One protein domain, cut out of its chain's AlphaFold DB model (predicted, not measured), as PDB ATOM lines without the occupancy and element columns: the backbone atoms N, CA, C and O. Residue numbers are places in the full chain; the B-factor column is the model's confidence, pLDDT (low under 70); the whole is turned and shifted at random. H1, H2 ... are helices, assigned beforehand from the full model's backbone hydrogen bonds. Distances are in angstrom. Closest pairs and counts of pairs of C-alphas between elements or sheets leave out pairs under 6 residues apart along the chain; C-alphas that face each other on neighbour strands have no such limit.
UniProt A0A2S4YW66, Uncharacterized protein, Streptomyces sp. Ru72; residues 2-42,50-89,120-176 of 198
ATOM      1  N   ARG A   2     190.234 238.928 301.275       84.31
ATOM      2  CA  ARG A   2     189.365 239.436 300.185       84.31
ATOM      3  C   ARG A   2     188.296 240.415 300.682       84.31
ATOM      4  O   ARG A   2     188.213 241.524 300.185       84.31
ATOM      5  N   GLU A   3     187.571 240.039 301.731       83.69
ATOM      6  CA  GLU A   3     186.530 240.895 302.318       83.69
ATOM      7  C   GLU A   3     187.089 242.166 302.979       83.69
ATOM      8  O   GLU A   3     186.509 243.234 302.856       83.69
ATOM      9  N   LEU A   4     188.271 242.086 303.603       81.12
ATOM     10  CA  LEU A   4     188.945 243.261 304.174       81.12
ATOM     11  C   LEU A   4     189.365 244.254 303.086       81.12
ATOM     12  O   LEU A   4     189.180 245.457 303.244       81.12
ATOM     13  N   ALA A   5     189.913 243.747 301.979       82.44
ATOM     14  CA  ALA A   5     190.273 244.565 300.828       82.44
ATOM     15  C   ALA A   5     189.026 245.175 300.171       82.44
ATOM     16  O   ALA A   5     189.020 246.371 299.897       82.44
ATOM     17  N   ARG A   6     187.954 244.391 299.991       85.62
ATOM     18  CA  ARG A   6     186.674 244.864 299.438       85.62
ATOM     19  C   ARG A   6     186.103 246.009 300.262       85.62
ATOM     20  O   ARG A   6     185.697 247.030 299.720       85.62
ATOM     21  N   GLU A   7     186.106 245.850 301.577       85.56
ATOM     22  CA  GLU A   7     185.559 246.826 302.509       85.56
ATOM     23  C   GLU A   7     186.409 248.109 302.591       85.56
ATOM     24  O   GLU A   7     185.867 249.200 302.777       85.56
ATOM     25  N   ALA A   8     187.730 248.009 302.407       83.25
ATOM     26  CA  ALA A   8     188.601 249.175 302.270       83.25
ATOM     27  C   ALA A   8     188.355 249.919 300.945       83.25
ATOM     28  O   ALA A   8     188.177 251.137 300.954       83.25
ATOM     29  N   VAL A   9     188.265 249.188 299.825       84.19
ATOM     30  CA  VAL A   9     187.948 249.750 298.499       84.19
ATOM     31  C   VAL A   9     186.578 250.425 298.515       84.19
ATOM     32  O   VAL A   9     186.462 251.562 298.078       84.19
ATOM     33  N   ARG A  10     185.563 249.813 299.137       88.12
ATOM     34  CA  ARG A  10     184.222 250.403 299.271       88.12
ATOM     35  C   ARG A  10     184.224 251.783 299.927       88.12
ATOM     36  O   ARG A  10     183.371 252.604 299.603       88.12
ATOM     37  N   ARG A  11     185.134 252.029 300.874       82.44
ATOM     38  CA  ARG A  11     185.229 253.313 301.584       82.44
ATOM     39  C   ARG A  11     186.033 254.365 300.827       82.44
ATOM     40  O   ARG A  11     185.713 255.540 300.951       82.44
ATOM     41  N   LEU A  12     187.087 253.955 300.126       81.38
ATOM     42  CA  LEU A  12     188.072 254.875 299.548       81.38
ATOM     43  C   LEU A  12     187.893 255.111 298.047       81.38
ATOM     44  O   LEU A  12     188.211 256.195 297.578       81.38
ATOM     45  N   ALA A  13     187.410 254.105 297.320       82.56
ATOM     46  CA  ALA A  13     187.213 254.122 295.874       82.56
ATOM     47  C   ALA A  13     185.990 253.252 295.509       82.56
ATOM     48  O   ALA A  13     186.141 252.168 294.936       82.56
ATOM     49  N   PRO A  14     184.764 253.653 295.904       83.06
ATOM     50  CA  PRO A  14     183.549 252.872 295.655       83.06
ATOM     51  C   PRO A  14     183.316 252.573 294.166       83.06
ATOM     52  O   PRO A  14     182.755 251.530 293.833       83.06
ATOM     53  N   GLU A  15     183.776 253.444 293.275       79.94
ATOM     54  CA  GLU A  15     183.769 253.265 291.824       79.94
ATOM     55  C   GLU A  15     184.558 252.032 291.356       79.94
ATOM     56  O   GLU A  15     184.186 251.407 290.364       79.94
ATOM     57  N   GLU A  16     185.595 251.616 292.090       83.44
ATOM     58  CA  GLU A  16     186.391 250.435 291.745       83.44
ATOM     59  C   GLU A  16     185.718 249.114 292.143       83.44
ATOM     60  O   GLU A  16     186.143 248.046 291.699       83.44
ATOM     61  N   LEU A  17     184.641 249.150 292.940       84.94
ATOM     62  CA  LEU A  17     183.953 247.934 293.388       84.94
ATOM     63  C   LEU A  17     183.427 247.085 292.234       84.94
ATOM     64  O   LEU A  17     183.422 245.861 292.345       84.94
ATOM     65  N   ALA A  18     183.015 247.718 291.134       84.69
ATOM     66  CA  ALA A  18     182.538 247.016 289.945       84.69
ATOM     67  C   ALA A  18     183.617 246.108 289.324       84.69
ATOM     68  O   ALA A  18     183.288 245.079 288.742       84.69
ATOM     69  N   PHE A  19     184.896 246.459 289.495       81.19
ATOM     70  CA  PHE A  19     186.054 245.723 288.971       81.19
ATOM     71  C   PHE A  19     186.771 244.904 290.053       81.19
ATOM     72  O   PHE A  19     187.773 244.231 289.783       81.19
ATOM     73  N   PHE A  20     186.284 244.974 291.297       83.81
ATOM     74  CA  PHE A  20     186.971 244.396 292.442       83.81
ATOM     75  C   PHE A  20     187.094 242.885 292.318       83.81
ATOM     76  O   PHE A  20     188.163 242.339 292.580       83.81
ATOM     77  N   ASP A  21     186.010 242.212 291.931       86.12
ATOM     78  CA  ASP A  21     185.982 240.754 291.901       86.12
ATOM     79  C   ASP A  21     186.956 240.190 290.866       86.12
ATOM     80  O   ASP A  21     187.757 239.326 291.209       86.12
ATOM     81  N   GLU A  22     186.981 240.764 289.663       82.06
ATOM     82  CA  GLU A  22     187.933 240.403 288.608       82.06
ATOM     83  C   GLU A  22     189.389 240.631 289.051       82.06
ATOM     84  O   GLU A  22     190.245 239.756 288.910       82.06
ATOM     85  N   THR A  23     189.672 241.790 289.654       79.19
ATOM     86  CA  THR A  23     191.022 242.125 290.132       79.19
ATOM     87  C   THR A  23     191.457 241.216 291.282       79.19
ATOM     88  O   THR A  23     192.618 240.808 291.361       79.19
ATOM     89  N   ALA A  24     190.528 240.887 292.180       81.62
ATOM     90  CA  ALA A  24     190.766 239.978 293.287       81.62
ATOM     91  C   ALA A  24     191.053 238.565 292.798       81.62
ATOM     92  O   ALA A  24     192.015 237.960 293.267       81.62
ATOM     93  N   ASP A  25     190.283 238.060 291.841       83.25
ATOM     94  CA  ASP A  25     190.486 236.720 291.298       83.25
ATOM     95  C   ASP A  25     191.850 236.611 290.606       83.25
ATOM     96  O   ASP A  25     192.628 235.714 290.937       83.25
ATOM     97  N   ALA A  26     192.220 237.600 289.785       78.50
ATOM     98  CA  ALA A  26     193.544 237.667 289.164       78.50
ATOM     99  C   ALA A  26     194.690 237.753 290.194       78.50
ATOM    100  O   ALA A  26     195.762 237.174 289.999       78.50
ATOM    101  N   TYR A  27     194.484 238.468 291.305       78.56
ATOM    102  CA  TYR A  27     195.453 238.521 292.400       78.56
ATOM    103  C   TYR A  27     195.617 237.166 293.093       78.56
ATOM    104  O   TYR A  27     196.741 236.782 293.409       78.56
ATOM    105  N   PHE A  28     194.519 236.456 293.361       82.31
ATOM    106  CA  PHE A  28     194.572 235.153 294.026       82.31
ATOM    107  C   PHE A  28     195.114 234.046 293.116       82.31
ATOM    108  O   PHE A  28     195.687 233.090 293.631       82.31
ATOM    109  N   GLU A  29     194.985 234.192 291.797       81.88
ATOM    110  CA  GLU A  29     195.585 233.290 290.812       81.88
ATOM    111  C   GLU A  29     197.121 233.412 290.772       81.88
ATOM    112  O   GLU A  29     197.818 232.402 290.861       81.88
ATOM    113  N   ASP A  30     197.666 234.636 290.701       76.69
ATOM    114  CA  ASP A  30     199.119 234.885 290.747       76.69
ATOM    115  C   ASP A  30     199.469 236.157 291.556       76.69
ATOM    116  O   ASP A  30     199.636 237.258 291.001       76.69
ATOM    117  N   PRO A  31     199.673 236.019 292.884       72.81
ATOM    118  CA  PRO A  31     199.963 237.150 293.766       72.81
ATOM    119  C   PRO A  31     201.290 237.856 293.452       72.81
ATOM    120  O   PRO A  31     201.440 239.064 293.689       72.81
ATOM    121  N   ALA A  32     202.275 237.115 292.930       72.12
ATOM    122  CA  ALA A  32     203.612 237.627 292.636       72.12
ATOM    123  C   ALA A  32     203.615 238.485 291.366       72.12
ATOM    124  O   ALA A  32     204.297 239.514 291.292       72.12
ATOM    125  N   ARG A  33     202.841 238.091 290.353       71.88
ATOM    126  CA  ARG A  33     202.621 238.896 289.148       71.88
ATOM    127  C   ARG A  33     201.759 240.119 289.437       71.88
ATOM    128  O   ARG A  33     202.134 241.213 289.015       71.88
ATOM    129  N   ALA A  34     200.680 239.969 290.202       69.31
ATOM    130  CA  ALA A  34     199.817 241.089 290.571       69.31
ATOM    131  C   ALA A  34     200.580 242.171 291.360       69.31
ATOM    132  O   ALA A  34     200.491 243.355 291.042       69.31
ATOM    133  N   SER A  35     201.435 241.767 292.309       67.12
ATOM    134  CA  SER A  35     202.269 242.701 293.084       67.12
ATOM    135  C   SER A  35     203.326 243.430 292.246       67.12
ATOM    136  O   SER A  35     203.709 244.546 292.589       67.12
ATOM    137  N   ARG A  36     203.832 242.810 291.170       69.56
ATOM    138  CA  ARG A  36     204.751 243.470 290.229       69.56
ATOM    139  C   ARG A  36     204.026 244.506 289.377       69.56
ATOM    140  O   ARG A  36     204.548 245.598 289.220       69.56
ATOM    141  N   LYS A  37     202.822 244.183 288.898       67.00
ATOM    142  CA  LYS A  37     201.986 245.083 288.089       67.00
ATOM    143  C   LYS A  37     201.501 246.311 288.867       67.00
ATOM    144  O   LYS A  37     201.296 247.359 288.275       67.00
ATOM    145  N   ALA A  38     201.330 246.178 290.182       65.31
ATOM    146  CA  ALA A  38     200.973 247.293 291.054       65.31
ATOM    147  C   ALA A  38     202.103 248.330 291.194       65.31
ATOM    148  O   ALA A  38     201.834 249.483 291.505       65.31
ATOM    149  N   ARG A  39     203.369 247.955 290.958       64.88
ATOM    150  CA  ARG A  39     204.468 248.920 291.012       64.88
ATOM    151  C   ARG A  39     204.417 249.816 289.772       64.88
ATOM    152  O   ARG A  39     204.439 249.272 288.669       64.88
ATOM    153  N   PRO A  40     204.398 251.153 289.920       57.00
ATOM    154  CA  PRO A  40     204.516 252.040 288.773       57.00
ATOM    155  C   PRO A  40     205.874 251.792 288.103       57.00
ATOM    156  O   PRO A  40     206.921 251.906 288.745       57.00
ATOM    157  N   GLU A  41     205.864 251.386 286.832       52.25
ATOM    158  CA  GLU A  41     207.096 251.175 286.071       52.25
ATOM    159  C   GLU A  41     207.843 252.518 285.915       52.25
ATOM    160  O   GLU A  41     207.255 253.482 285.426       52.25
ATOM    161  N   PRO A  42     209.135 252.622 286.296       51.25
ATOM    162  CA  PRO A  42     209.863 253.898 286.298       51.25
ATOM    163  C   PRO A  42     210.198 254.478 284.914       51.25
ATOM    164  O   PRO A  42     210.870 255.503 284.839       51.25
ATOM    165  N   ILE A  50     195.242 258.496 284.347       41.44
ATOM    166  CA  ILE A  50     194.058 258.610 285.176       41.44
ATOM    167  C   ILE A  50     194.259 257.576 286.298       41.44
ATOM    168  O   ILE A  50     193.872 256.418 286.173       41.44
ATOM    169  N   VAL A  51     194.958 257.963 287.372       45.28
ATOM    170  CA  VAL A  51     195.217 257.150 288.576       45.28
ATOM    171  C   VAL A  51     193.947 257.132 289.436       45.28
ATOM    172  O   VAL A  51     193.956 257.494 290.606       45.28
ATOM    173  N   VAL A  52     192.817 256.778 288.825       44.03
ATOM    174  CA  VAL A  52     191.493 256.712 289.473       44.03
ATOM    175  C   VAL A  52     190.960 255.269 289.451       44.03
ATOM    176  O   VAL A  52     189.793 255.019 289.705       44.03
ATOM    177  N   SER A  53     191.785 254.268 289.119       51.88
ATOM    178  CA  SER A  53     191.317 252.872 288.998       51.88
ATOM    179  C   SER A  53     192.378 251.821 289.356       51.88
ATOM    180  O   SER A  53     192.540 250.829 288.647       51.88
ATOM    181  N   THR A  54     193.140 252.027 290.431       65.25
ATOM    182  CA  THR A  54     194.184 251.074 290.866       65.25
ATOM    183  C   THR A  54     194.233 250.800 292.366       65.25
ATOM    184  O   THR A  54     195.080 250.016 292.793       65.25
ATOM    185  N   LEU A  55     193.347 251.364 293.191       74.75
ATOM    186  CA  LEU A  55     193.406 251.150 294.638       74.75
ATOM    187  C   LEU A  55     193.197 249.673 295.007       74.75
ATOM    188  O   LEU A  55     193.872 249.156 295.895       74.75
ATOM    189  N   THR A  56     192.346 248.956 294.276       74.12
ATOM    190  CA  THR A  56     192.089 247.521 294.461       74.12
ATOM    191  C   THR A  56     193.343 246.671 294.255       74.12
ATOM    192  O   THR A  56     193.603 245.749 295.037       74.12
ATOM    193  N   ALA A  57     194.163 247.016 293.255       78.19
ATOM    194  CA  ALA A  57     195.418 246.321 292.964       78.19
ATOM    195  C   ALA A  57     196.412 246.407 294.135       78.19
ATOM    196  O   ALA A  57     197.243 245.515 294.318       78.19
ATOM    197  N   PHE A  58     196.291 247.447 294.961       80.69
ATOM    198  CA  PHE A  58     197.079 247.628 296.172       80.69
ATOM    199  C   PHE A  58     196.393 247.115 297.444       80.69
ATOM    200  O   PHE A  58     197.057 246.576 298.331       80.69
ATOM    201  N   ALA A  59     195.070 247.240 297.543       81.38
ATOM    202  CA  ALA A  59     194.308 246.856 298.727       81.38
ATOM    203  C   ALA A  59     194.451 245.363 299.042       81.38
ATOM    204  O   ALA A  59     194.613 244.985 300.203       81.38
ATOM    205  N   LEU A  60     194.455 244.511 298.015       82.62
ATOM    206  CA  LEU A  60     194.612 243.061 298.153       82.62
ATOM    207  C   LEU A  60     195.970 242.649 298.747       82.62
ATOM    208  O   LEU A  60     195.965 241.981 299.787       82.62
ATOM    209  N   PRO A  61     197.129 243.049 298.184       80.44
ATOM    210  CA  PRO A  61     198.424 242.710 298.765       80.44
ATOM    211  C   PRO A  61     198.656 243.340 300.141       80.44
ATOM    212  O   PRO A  61     199.277 242.699 300.987       80.44
ATOM    213  N   VAL A  62     198.144 244.548 300.408       82.75
ATOM    214  CA  VAL A  62     198.245 245.157 301.746       82.75
ATOM    215  C   VAL A  62     197.404 244.372 302.762       82.75
ATOM    216  O   VAL A  62     197.912 243.986 303.817       82.75
ATOM    217  N   ALA A  63     196.154 244.035 302.428       82.56
ATOM    218  CA  ALA A  63     195.289 243.222 303.286       82.56
ATOM    219  C   ALA A  63     195.848 241.806 303.512       82.56
ATOM    220  O   ALA A  63     195.709 241.256 304.608       82.56
ATOM    221  N   ALA A  64     196.499 241.216 302.505       81.56
ATOM    222  CA  ALA A  64     197.203 239.941 302.618       81.56
ATOM    223  C   ALA A  64     198.372 240.019 303.613       81.56
ATOM    224  O   ALA A  64     198.490 239.156 304.482       81.56
ATOM    225  N   THR A  65     199.197 241.069 303.541       82.56
ATOM    226  CA  THR A  65     200.310 241.287 304.479       82.56
ATOM    227  C   THR A  65     199.820 241.467 305.917       82.56
ATOM    228  O   THR A  65     200.402 240.892 306.839       82.56
ATOM    229  N   VAL A  66     198.732 242.212 306.129       81.19
ATOM    230  CA  VAL A  66     198.120 242.372 307.460       81.19
ATOM    231  C   VAL A  66     197.597 241.031 307.988       81.19
ATOM    232  O   VAL A  66     197.907 240.650 309.115       81.19
ATOM    233  N   ALA A  67     196.867 240.270 307.167       79.69
ATOM    234  CA  ALA A  67     196.349 238.956 307.556       79.69
ATOM    235  C   ALA A  67     197.469 237.940 307.854       79.69
ATOM    236  O   ALA A  67     197.378 237.190 308.827       79.69
ATOM    237  N   GLY A  68     198.540 237.937 307.055       77.56
ATOM    238  CA  GLY A  68     199.698 237.063 307.248       77.56
ATOM    239  C   GLY A  68     200.471 237.367 308.533       77.56
ATOM    240  O   GLY A  68     200.923 236.442 309.206       77.56
ATOM    241  N   ASN A  69     200.569 238.645 308.912       79.94
ATOM    242  CA  ASN A  69     201.160 239.058 310.183       79.94
ATOM    243  C   ASN A  69     200.394 238.504 311.380       79.94
ATOM    244  O   ASN A  69     200.976 237.832 312.231       79.94
ATOM    245  N   ILE A  70     199.076 238.695 311.366       79.75
ATOM    246  CA  ILE A  70     198.174 238.166 312.385       79.75
ATOM    247  C   ILE A  70     198.305 236.635 312.483       79.75
ATOM    248  O   ILE A  70     198.502 236.101 313.573       79.75
ATOM    249  N   ALA A  71     198.245 235.921 311.355       74.50
ATOM    250  CA  ALA A  71     198.331 234.458 311.331       74.50
ATOM    251  C   ALA A  71     199.687 233.937 311.841       74.50
ATOM    252  O   ALA A  71     199.740 232.991 312.630       74.50
ATOM    253  N   THR A  72     200.784 234.576 311.426       75.81
ATOM    254  CA  THR A  72     202.146 234.221 311.850       75.81
ATOM    255  C   THR A  72     202.322 234.378 313.354       75.81
ATOM    256  O   THR A  72     202.909 233.514 314.011       75.81
ATOM    257  N   ASP A  73     201.811 235.471 313.914       72.38
ATOM    258  CA  ASP A  73     201.955 235.744 315.335       72.38
ATOM    259  C   ASP A  73     201.086 234.793 316.180       72.38
ATOM    260  O   ASP A  73     201.543 234.299 317.214       72.38
ATOM    261  N   VAL A  74     199.884 234.430 315.704       71.88
ATOM    262  CA  VAL A  74     199.031 233.411 316.352       71.88
ATOM    263  C   VAL A  74     199.750 232.060 316.392       71.88
ATOM    264  O   VAL A  74     199.862 231.446 317.453       71.88
ATOM    265  N   MET A  75     200.333 231.632 315.271       69.81
ATOM    266  CA  MET A  75     201.092 230.377 315.198       69.81
ATOM    267  C   MET A  75     202.320 230.381 316.122       69.81
ATOM    268  O   MET A  75     202.650 229.369 316.751       69.81
ATOM    269  N   ARG A  76     203.002 231.527 316.253       70.19
ATOM    270  CA  ARG A  76     204.125 231.708 317.187       70.19
ATOM    271  C   ARG A  76     203.670 231.589 318.645       70.19
ATOM    272  O   ARG A  76     204.380 230.979 319.450       70.19
ATOM    273  N   GLU A  77     202.512 232.144 318.990       66.31
ATOM    274  CA  GLU A  77     201.914 232.040 320.325       66.31
ATOM    275  C   GLU A  77     201.570 230.588 320.682       66.31
ATOM    276  O   GLU A  77     201.944 230.099 321.752       66.31
ATOM    277  N   GLU A  78     200.925 229.866 319.766       67.69
ATOM    278  CA  GLU A  78     200.556 228.464 319.964       67.69
ATOM    279  C   GLU A  78     201.777 227.557 320.113       67.69
ATOM    280  O   GLU A  78     201.837 226.748 321.044       67.69
ATOM    281  N   ARG A  79     202.808 227.738 319.274       69.00
ATOM    282  CA  ARG A  79     204.080 227.015 319.429       69.00
ATOM    283  C   ARG A  79     204.719 227.286 320.785       69.00
ATOM    284  O   ARG A  79     205.214 226.352 321.417       69.00
ATOM    285  N   ARG A  80     204.680 228.536 321.259       66.94
ATOM    286  CA  ARG A  80     205.203 228.900 322.581       66.94
ATOM    287  C   ARG A  80     204.426 228.173 323.682       66.94
ATOM    288  O   ARG A  80     205.046 227.532 324.524       66.94
ATOM    289  N   ARG A  81     203.090 228.162 323.627       64.88
ATOM    290  CA  ARG A  81     202.222 227.406 324.556       64.88
ATOM    291  C   ARG A  81     202.480 225.893 324.523       64.88
ATOM    292  O   ARG A  81     202.566 225.266 325.577       64.88
ATOM    293  N   GLY A  82     202.673 225.308 323.342       65.25
ATOM    294  CA  GLY A  82     203.006 223.889 323.178       65.25
ATOM    295  C   GLY A  82     204.403 223.519 323.692       65.25
ATOM    296  O   GLY A  82     204.600 222.435 324.245       65.25
ATOM    297  N   TRP A  83     205.371 224.431 323.575       63.81
ATOM    298  CA  TRP A  83     206.706 224.268 324.153       63.81
ATOM    299  C   TRP A  83     206.676 224.249 325.686       63.81
ATOM    300  O   TRP A  83     207.340 223.409 326.298       63.81
ATOM    301  N   TRP A  84     205.847 225.091 326.311       58.00
ATOM    302  CA  TRP A  84     205.659 225.073 327.765       58.00
ATOM    303  C   TRP A  84     205.050 223.754 328.269       58.00
ATOM    304  O   TRP A  84     205.489 223.255 329.305       58.00
ATOM    305  N   ARG A  85     204.134 223.116 327.517       60.50
ATOM    306  CA  ARG A  85     203.594 221.788 327.886       60.50
ATOM    307  C   ARG A  85     204.650 220.678 327.863       60.50
ATOM    308  O   ARG A  85     204.666 219.841 328.758       60.50
ATOM    309  N   ARG A  86     205.578 220.691 326.895       56.16
ATOM    310  CA  ARG A  86     206.681 219.707 326.840       56.16
ATOM    311  C   ARG A  86     207.748 219.935 327.908       56.16
ATOM    312  O   ARG A  86     208.441 218.995 328.280       56.16
ATOM    313  N   ARG A  87     207.913 221.171 328.387       55.28
ATOM    314  CA  ARG A  87     208.869 221.478 329.458       55.28
ATOM    315  C   ARG A  87     208.337 221.079 330.838       55.28
ATOM    316  O   ARG A  87     209.134 220.610 331.640       55.28
ATOM    317  N   GLY A  88     207.027 221.187 331.078       55.59
ATOM    318  CA  GLY A  88     206.394 220.666 332.300       55.59
ATOM    319  C   GLY A  88     206.572 219.152 332.457       55.59
ATOM    320  O   GLY A  88     206.922 218.696 333.535       55.59
ATOM    321  N   ALA A  89     206.473 218.396 331.357       52.81
ATOM    322  CA  ALA A  89     206.686 216.946 331.360       52.81
ATOM    323  C   ALA A  89     208.143 216.509 331.631       52.81
ATOM    324  O   ALA A  89     208.364 215.375 332.017       52.81
ATOM    325  N   ALA A 120     207.037 241.329 308.685       61.03
ATOM    326  CA  ALA A 120     206.689 240.564 309.879       61.03
ATOM    327  C   ALA A 120     206.730 241.444 311.149       61.03
ATOM    328  O   ALA A 120     207.767 242.014 311.487       61.03
ATOM    329  N   ALA A 121     205.614 241.525 311.873       61.62
ATOM    330  CA  ALA A 121     205.422 242.373 313.042       61.62
ATOM    331  C   ALA A 121     204.889 241.551 314.239       61.62
ATOM    332  O   ALA A 121     203.734 241.110 314.222       61.62
ATOM    333  N   PRO A 122     205.718 241.308 315.274       59.81
ATOM    334  CA  PRO A 122     205.311 240.562 316.467       59.81
ATOM    335  C   PRO A 122     204.354 241.379 317.352       59.81
ATOM    336  O   PRO A 122     204.580 242.567 317.556       59.81
ATOM    337  N   GLY A 123     203.320 240.744 317.918       61.97
ATOM    338  CA  GLY A 123     202.291 241.386 318.760       61.97
ATOM    339  C   GLY A 123     200.897 241.477 318.117       61.97
ATOM    340  O   GLY A 123     199.920 241.798 318.785       61.97
ATOM    341  N   THR A 124     200.774 241.134 316.836       66.19
ATOM    342  CA  THR A 124     199.535 241.226 316.049       66.19
ATOM    343  C   THR A 124     198.509 240.118 316.344       66.19
ATOM    344  O   THR A 124     197.336 240.266 316.009       66.19
ATOM    345  N   ALA A 125     198.891 239.031 317.021       58.38
ATOM    346  CA  ALA A 125     198.000 237.929 317.406       58.38
ATOM    347  C   ALA A 125     196.976 238.324 318.469       58.38
ATOM    348  O   ALA A 125     195.855 237.804 318.490       58.38
ATOM    349  N   ARG A 126     197.360 239.248 319.361       57.03
ATOM    350  CA  ARG A 126     196.481 239.742 320.427       57.03
ATOM    351  C   ARG A 126     195.212 240.330 319.843       57.03
ATOM    352  O   ARG A 126     194.147 240.035 320.346       57.03
ATOM    353  N   LEU A 127     195.293 240.995 318.699       59.19
ATOM    354  CA  LEU A 127     194.140 241.551 317.996       59.19
ATOM    355  C   LEU A 127     193.058 240.551 317.578       59.19
ATOM    356  O   LEU A 127     191.927 240.967 317.338       59.19
ATOM    357  N   VAL A 128     193.378 239.264 317.419       57.97
ATOM    358  CA  VAL A 128     192.388 238.216 317.109       57.97
ATOM    359  C   VAL A 128     191.946 237.477 318.365       57.97
ATOM    360  O   VAL A 128     190.771 237.137 318.474       57.97
ATOM    361  N   ALA A 129     192.868 237.246 319.303       55.47
ATOM    362  CA  ALA A 129     192.583 236.553 320.558       55.47
ATOM    363  C   ALA A 129     191.732 237.401 321.511       55.47
ATOM    364  O   ALA A 129     190.763 236.918 322.089       55.47
ATOM    365  N   ALA A 130     192.091 238.672 321.635       54.28
ATOM    366  CA  ALA A 130     191.283 239.692 322.250       54.28
ATOM    367  C   ALA A 130     190.291 240.183 321.189       54.28
ATOM    368  O   ALA A 130     190.671 240.614 320.097       54.28
ATOM    369  N   GLY A 131     188.990 240.105 321.469       51.97
ATOM    370  CA  GLY A 131     188.003 240.831 320.667       51.97
ATOM    371  C   GLY A 131     188.376 242.319 320.573       51.97
ATOM    372  O   GLY A 131     189.228 242.794 321.320       51.97
ATOM    373  N   ALA A 132     187.731 243.084 319.688       52.22
ATOM    374  CA  ALA A 132     188.042 244.505 319.461       52.22
ATOM    375  C   ALA A 132     188.103 245.385 320.741       52.22
ATOM    376  O   ALA A 132     188.644 246.481 320.683       52.22
ATOM    377  N   GLY A 133     187.578 244.910 321.880       50.50
ATOM    378  CA  GLY A 133     187.651 245.571 323.189       50.50
ATOM    379  C   GLY A 133     188.871 245.253 324.071       50.50
ATOM    380  O   GLY A 133     189.077 245.963 325.047       50.50
ATOM    381  N   GLU A 134     189.684 244.236 323.767       52.47
ATOM    382  CA  GLU A 134     190.890 243.885 324.552       52.47
ATOM    383  C   GLU A 134     192.204 244.090 323.766       52.47
ATOM    384  O   GLU A 134     193.295 244.010 324.332       52.47
ATOM    385  N   ALA A 135     192.118 244.357 322.460       63.34
ATOM    386  CA  ALA A 135     193.268 244.700 321.637       63.34
ATOM    387  C   ALA A 135     193.762 246.105 322.002       63.34
ATOM    388  O   ALA A 135     193.015 247.081 321.910       63.34
ATOM    389  N   GLY A 136     195.019 246.215 322.435       67.00
ATOM    390  CA  GLY A 136     195.567 247.488 322.884       67.00
ATOM    391  C   GLY A 136     195.783 248.463 321.718       67.00
ATOM    392  O   GLY A 136     196.042 248.030 320.594       67.00
ATOM    393  N   PRO A 137     195.775 249.787 321.963       71.56
ATOM    394  CA  PRO A 137     196.070 250.793 320.935       71.56
ATOM    395  C   PRO A 137     197.439 250.580 320.261       71.56
ATOM    396  O   PRO A 137     197.609 250.898 319.088       71.56
ATOM    397  N   ALA A 138     198.394 249.973 320.973       74.38
ATOM    398  CA  ALA A 138     199.705 249.616 320.439       74.38
ATOM    399  C   ALA A 138     199.657 248.522 319.351       74.38
ATOM    400  O   ALA A 138     200.436 248.581 318.402       74.38
ATOM    401  N   ASP A 139     198.740 247.553 319.451       76.19
ATOM    402  CA  ASP A 139     198.624 246.463 318.470       76.19
ATOM    403  C   ASP A 139     198.057 246.995 317.140       76.19
ATOM    404  O   ASP A 139     198.494 246.604 316.054       76.19
ATOM    405  N   PHE A 140     197.113 247.940 317.222       80.62
ATOM    406  CA  PHE A 140     196.564 248.635 316.057       80.62
ATOM    407  C   PHE A 140     197.596 249.533 315.376       80.62
ATOM    408  O   PHE A 140     197.691 249.521 314.150       80.62
ATOM    409  N   GLU A 141     198.393 250.271 316.152       86.06
ATOM    410  CA  GLU A 141     199.440 251.136 315.605       86.06
ATOM    411  C   GLU A 141     200.522 250.326 314.875       86.06
ATOM    412  O   GLU A 141     200.994 250.708 313.803       86.06
ATOM    413  N   LEU A 142     200.853 249.141 315.395       82.69
ATOM    414  CA  LEU A 142     201.778 248.229 314.732       82.69
ATOM    415  C   LEU A 142     201.247 247.758 313.369       82.69
ATOM    416  O   LEU A 142     201.986 247.781 312.383       82.69
ATOM    417  N   LEU A 143     199.973 247.356 313.283       84.19
ATOM    418  CA  LEU A 143     199.373 246.959 312.005       84.19
ATOM    419  C   LEU A 143     199.197 248.133 311.040       84.19
ATOM    420  O   LEU A 143     199.372 247.940 309.836       84.19
ATOM    421  N   ARG A 144     198.892 249.334 311.545       87.56
ATOM    422  CA  ARG A 144     198.850 250.570 310.751       87.56
ATOM    423  C   ARG A 144     200.181 250.805 310.065       87.56
ATOM    424  O   ARG A 144     200.214 250.945 308.845       87.56
ATOM    425  N   ARG A 145     201.272 250.753 310.830       88.56
ATOM    426  CA  ARG A 145     202.629 250.903 310.303       88.56
ATOM    427  C   ARG A 145     202.950 249.845 309.248       88.56
ATOM    428  O   ARG A 145     203.430 250.186 308.177       88.56
ATOM    429  N   VAL A 146     202.635 248.576 309.509       87.62
ATOM    430  CA  VAL A 146     202.837 247.478 308.543       87.62
ATOM    431  C   VAL A 146     202.073 247.708 307.239       87.62
ATOM    432  O   VAL A 146     202.625 247.509 306.158       87.62
ATOM    433  N   ALA A 147     200.801 248.101 307.329       86.25
ATOM    434  CA  ALA A 147     199.960 248.344 306.163       86.25
ATOM    435  C   ALA A 147     200.459 249.551 305.353       86.25
ATOM    436  O   ALA A 147     200.564 249.461 304.128       86.25
ATOM    437  N   HIS A 148     200.835 250.633 306.039       90.25
ATOM    438  CA  HIS A 148     201.441 251.816 305.439       90.25
ATOM    439  C   HIS A 148     202.759 251.473 304.725       90.25
ATOM    440  O   HIS A 148     202.893 251.714 303.525       90.25
ATOM    441  N   ASP A 149     203.702 250.833 305.426       87.00
ATOM    442  CA  ASP A 149     205.015 250.459 304.884       87.00
ATOM    443  C   ASP A 149     204.866 249.541 303.663       87.00
ATOM    444  O   ASP A 149     205.587 249.675 302.668       87.00
ATOM    445  N   ARG A 150     203.880 248.635 303.696       85.88
ATOM    446  CA  ARG A 150     203.564 247.771 302.558       85.88
ATOM    447  C   ARG A 150     203.015 248.558 301.371       85.88
ATOM    448  O   ARG A 150     203.405 248.258 300.242       85.88
ATOM    449  N   GLY A 151     202.133 249.526 301.615       81.81
ATOM    450  CA  GLY A 151     201.579 250.399 300.583       81.81
ATOM    451  C   GLY A 151     202.665 251.218 299.885       81.81
ATOM    452  O   GLY A 151     202.780 251.184 298.660       81.81
ATOM    453  N   VAL A 152     203.548 251.852 300.659       85.31
ATOM    454  CA  VAL A 152     204.691 252.609 300.120       85.31
ATOM    455  C   VAL A 152     205.630 251.702 299.320       85.31
ATOM    456  O   VAL A 152     206.040 252.051 298.217       85.31
ATOM    457  N   ALA A 153     205.923 250.492 299.809       79.44
ATOM    458  CA  ALA A 153     206.775 249.537 299.094       79.44
ATOM    459  C   ALA A 153     206.181 249.034 297.762       79.44
ATOM    460  O   ALA A 153     206.912 248.493 296.925       79.44
ATOM    461  N   LEU A 154     204.865 249.163 297.578       79.81
ATOM    462  CA  LEU A 154     204.183 248.891 296.313       79.81
ATOM    463  C   LEU A 154     204.150 250.109 295.385       79.81
ATOM    464  O   LEU A 154     203.849 249.939 294.211       79.81
ATOM    465  N   GLY A 155     204.519 251.294 295.871       78.31
ATOM    466  CA  GLY A 155     204.553 252.528 295.094       78.31
ATOM    467  C   GLY A 155     203.364 253.459 295.325       78.31
ATOM    468  O   GLY A 155     203.203 254.389 294.539       78.31
ATOM    469  N   LEU A 156     202.543 253.254 296.369       79.75
ATOM    470  CA  LEU A 156     201.552 254.274 296.732       79.75
ATOM    471  C   LEU A 156     202.242 255.536 297.262       79.75
ATOM    472  O   LEU A 156     203.206 255.431 298.030       79.75
ATOM    473  N   PRO A 157     201.682 256.720 296.963       81.50
ATOM    474  CA  PRO A 157     201.977 257.934 297.707       81.50
ATOM    475  C   PRO A 157     201.749 257.725 299.217       81.50
ATOM    476  O   PRO A 157     200.762 257.078 299.582       81.50
ATOM    477  N   PRO A 158     202.593 258.292 300.100       80.31
ATOM    478  CA  PRO A 158     202.475 258.114 301.552       80.31
ATOM    479  C   PRO A 158     201.083 258.445 302.103       80.31
ATOM    480  O   PRO A 158     200.518 257.667 302.865       80.31
ATOM    481  N   ASP A 159     200.479 259.540 301.634       82.44
ATOM    482  CA  ASP A 159     199.146 259.966 302.077       82.44
ATOM    483  C   ASP A 159     198.058 258.948 301.693       82.44
ATOM    484  O   ASP A 159     197.165 258.640 302.483       82.44
ATOM    485  N   GLN A 160     198.155 258.353 300.498       81.06
ATOM    486  CA  GLN A 160     197.229 257.305 300.056       81.06
ATOM    487  C   GLN A 160     197.484 255.974 300.775       81.06
ATOM    488  O   GLN A 160     196.535 255.263 301.108       81.06
ATOM    489  N   ALA A 161     198.748 255.639 301.052       84.62
ATOM    490  CA  ALA A 161     199.111 254.464 301.839       84.62
ATOM    491  C   ALA A 161     198.565 254.559 303.272       84.62
ATOM    492  O   ALA A 161     198.072 253.563 303.805       84.62
ATOM    493  N   GLN A 162     198.593 255.756 303.864       88.50
ATOM    494  CA  GLN A 162     198.015 256.034 305.174       88.50
ATOM    495  C   GLN A 162     196.491 255.837 305.168       88.50
ATOM    496  O   GLN A 162     195.969 255.093 305.998       88.50
ATOM    497  N   LEU A 163     195.785 256.417 304.189       88.00
ATOM    498  CA  LEU A 163     194.334 256.244 304.038       88.00
ATOM    499  C   LEU A 163     193.944 254.771 303.854       88.00
ATOM    500  O   LEU A 163     192.999 254.292 304.485       88.00
ATOM    501  N   LEU A 164     194.691 254.034 303.027       86.44
ATOM    502  CA  LEU A 164     194.471 252.607 302.804       86.44
ATOM    503  C   LEU A 164     194.694 251.785 304.082       86.44
ATOM    504  O   LEU A 164     193.890 250.903 304.391       86.44
ATOM    505  N   ALA A 165     195.754 252.083 304.837       88.75
ATOM    506  CA  ALA A 165     196.035 251.434 306.113       88.75
ATOM    507  C   ALA A 165     194.886 251.642 307.111       88.75
ATOM    508  O   ALA A 165     194.382 250.671 307.682       88.75
ATOM    509  N   ASP A 166     194.417 252.881 307.263       90.31
ATOM    510  CA  ASP A 166     193.312 253.214 308.163       90.31
ATOM    511  C   ASP A 166     191.993 252.548 307.735       90.31
ATOM    512  O   ASP A 166     191.264 252.020 308.580       90.31
ATOM    513  N   ALA A 167     191.707 252.469 306.431       87.69
ATOM    514  CA  ALA A 167     190.515 251.793 305.921       87.69
ATOM    515  C   ALA A 167     190.536 250.271 306.160       87.69
ATOM    516  O   ALA A 167     189.510 249.696 306.538       87.69
ATOM    517  N   ILE A 168     191.690 249.616 305.988       87.06
ATOM    518  CA  ILE A 168     191.861 248.175 306.250       87.06
ATOM    519  C   ILE A 168     191.688 247.868 307.743       87.06
ATOM    520  O   ILE A 168     191.016 246.897 308.100       87.06
ATOM    521  N   LEU A 169     192.246 248.699 308.627       86.38
ATOM    522  CA  LEU A 169     192.064 248.543 310.073       86.38
ATOM    523  C   LEU A 169     190.624 248.823 310.502       86.38
ATOM    524  O   LEU A 169     190.067 248.073 311.304       86.38
ATOM    525  N   GLY A 170     189.993 249.847 309.925       84.12
ATOM    526  CA  GLY A 170     188.578 250.138 310.137       84.12
ATOM    527  C   GLY A 170     187.682 248.963 309.734       84.12
ATOM    528  O   GLY A 170     186.764 248.608 310.472       84.12
ATOM    529  N   ALA A 171     187.987 248.293 308.616       82.38
ATOM    530  CA  ALA A 171     187.301 247.073 308.189       82.38
ATOM    531  C   ALA A 171     187.501 245.901 309.172       82.38
ATOM    532  O   ALA A 171     186.561 245.154 309.441       82.38
ATOM    533  N   LEU A 172     188.698 245.759 309.749       80.12
ATOM    534  CA  LEU A 172     189.024 244.745 310.763       80.12
ATOM    535  C   LEU A 172     188.225 244.919 312.064       80.12
ATOM    536  O   LEU A 172     187.813 243.923 312.663       80.12
ATOM    537  N   VAL A 173     188.002 246.166 312.490       77.88
ATOM    538  CA  VAL A 173     187.207 246.501 313.684       77.88
ATOM    539  C   VAL A 173     185.708 246.396 313.392       77.88
ATOM    540  O   VAL A 173     184.971 245.776 314.158       77.88
ATOM    541  N   GLY A 174     185.255 246.941 312.258       67.12
ATOM    542  CA  GLY A 174     183.843 246.957 311.865       67.12
ATOM    543  C   GLY A 174     183.286 245.585 311.472       67.12
ATOM    544  O   GLY A 174     182.144 245.268 311.799       67.12
ATOM    545  N   GLY A 175     184.099 244.726 310.848       61.72
ATOM    546  CA  GLY A 175     183.693 243.385 310.413       61.72
ATOM    547  C   GLY A 175     183.427 242.394 311.553       61.72
ATOM    548  O   GLY A 175     182.797 241.366 311.331       61.72
ATOM    549  N   ARG A 176     183.867 242.696 312.785       55.41
ATOM    550  CA  ARG A 176     183.607 241.875 313.983       55.41
ATOM    551  C   ARG A 176     182.401 242.334 314.813       55.41
ATOM    552  O   ARG A 176     181.990 241.603 315.708       55.41
TER     553      ARG A 176
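Overview. This is residues 2 to 42, 50 to 89 and 120 to 176 of the 198 residues of an uncharacterized protein of Streptomyces sp. Ru72 (UniProt A0A2S4YW66). What is the picture? One long helix, H4, runs out of a compact cluster in which H1, H2, H3 and H6 pack round its first part and H7 packs on both H1 and H6; residues 78 to 89 stick out as an arm. What builds it? The printed part has 138 residues, all helix in class, with seven named helices, H1 to H7 in order, and no named strand. How large is it? It is compact, with a radius of gyration of the C-alphas of 16.4 A, and spans 62 by 30 by 26 A.

Arrangement. How does it begin? H1, residues 2 to 12, and H2, residues 14 to 29, form a hairpin at a shallow tilt of 27 degrees, with closest C-alphas those of Arg 10 and Leu 17, 6.4 A apart. What is the hub? H4, residues 55 to 88, touches H1 with residues 55 to 63 alone, closest C-alphas Ala 5 and Ala 59, 5.1 A. It touches H6, residues 137 to 154, with residues 58 to 66 alone, closest C-alphas Val 62 and Ala 147, 5.7 A. Where is H7? H7, residues 158 to 174, touches H6 at a steep tilt of 46 degrees, opposite ways, closest C-alphas Gly 151 and Ala 161, 4.9 A. Are the backbones whole? O i to N i+4 pairs are within hydrogen-bond range throughout H1, H6, H7 and H3, residues 31 to 37, but in 8 of 12 in H2 and 29 of 30 in H4; H5, residues 126 to 129, is too short.

Along the chain. Where does H1 begin? C-alpha 2 is at (189.365, 239.436, 300.185). How long is H4? It measures 50.2 A, ending with C-alpha 88 at (206.394, 220.666, 332.300).

Size, cuts and confidence. Where is it cut? Residues 43 to 49 and 90 to 119 are not printed, with C-alpha gaps of 16.5 A and 31.9 A. Where is confidence low? 48 residues are under pLDDT 70, among them 77 to 89 and 120 to 136.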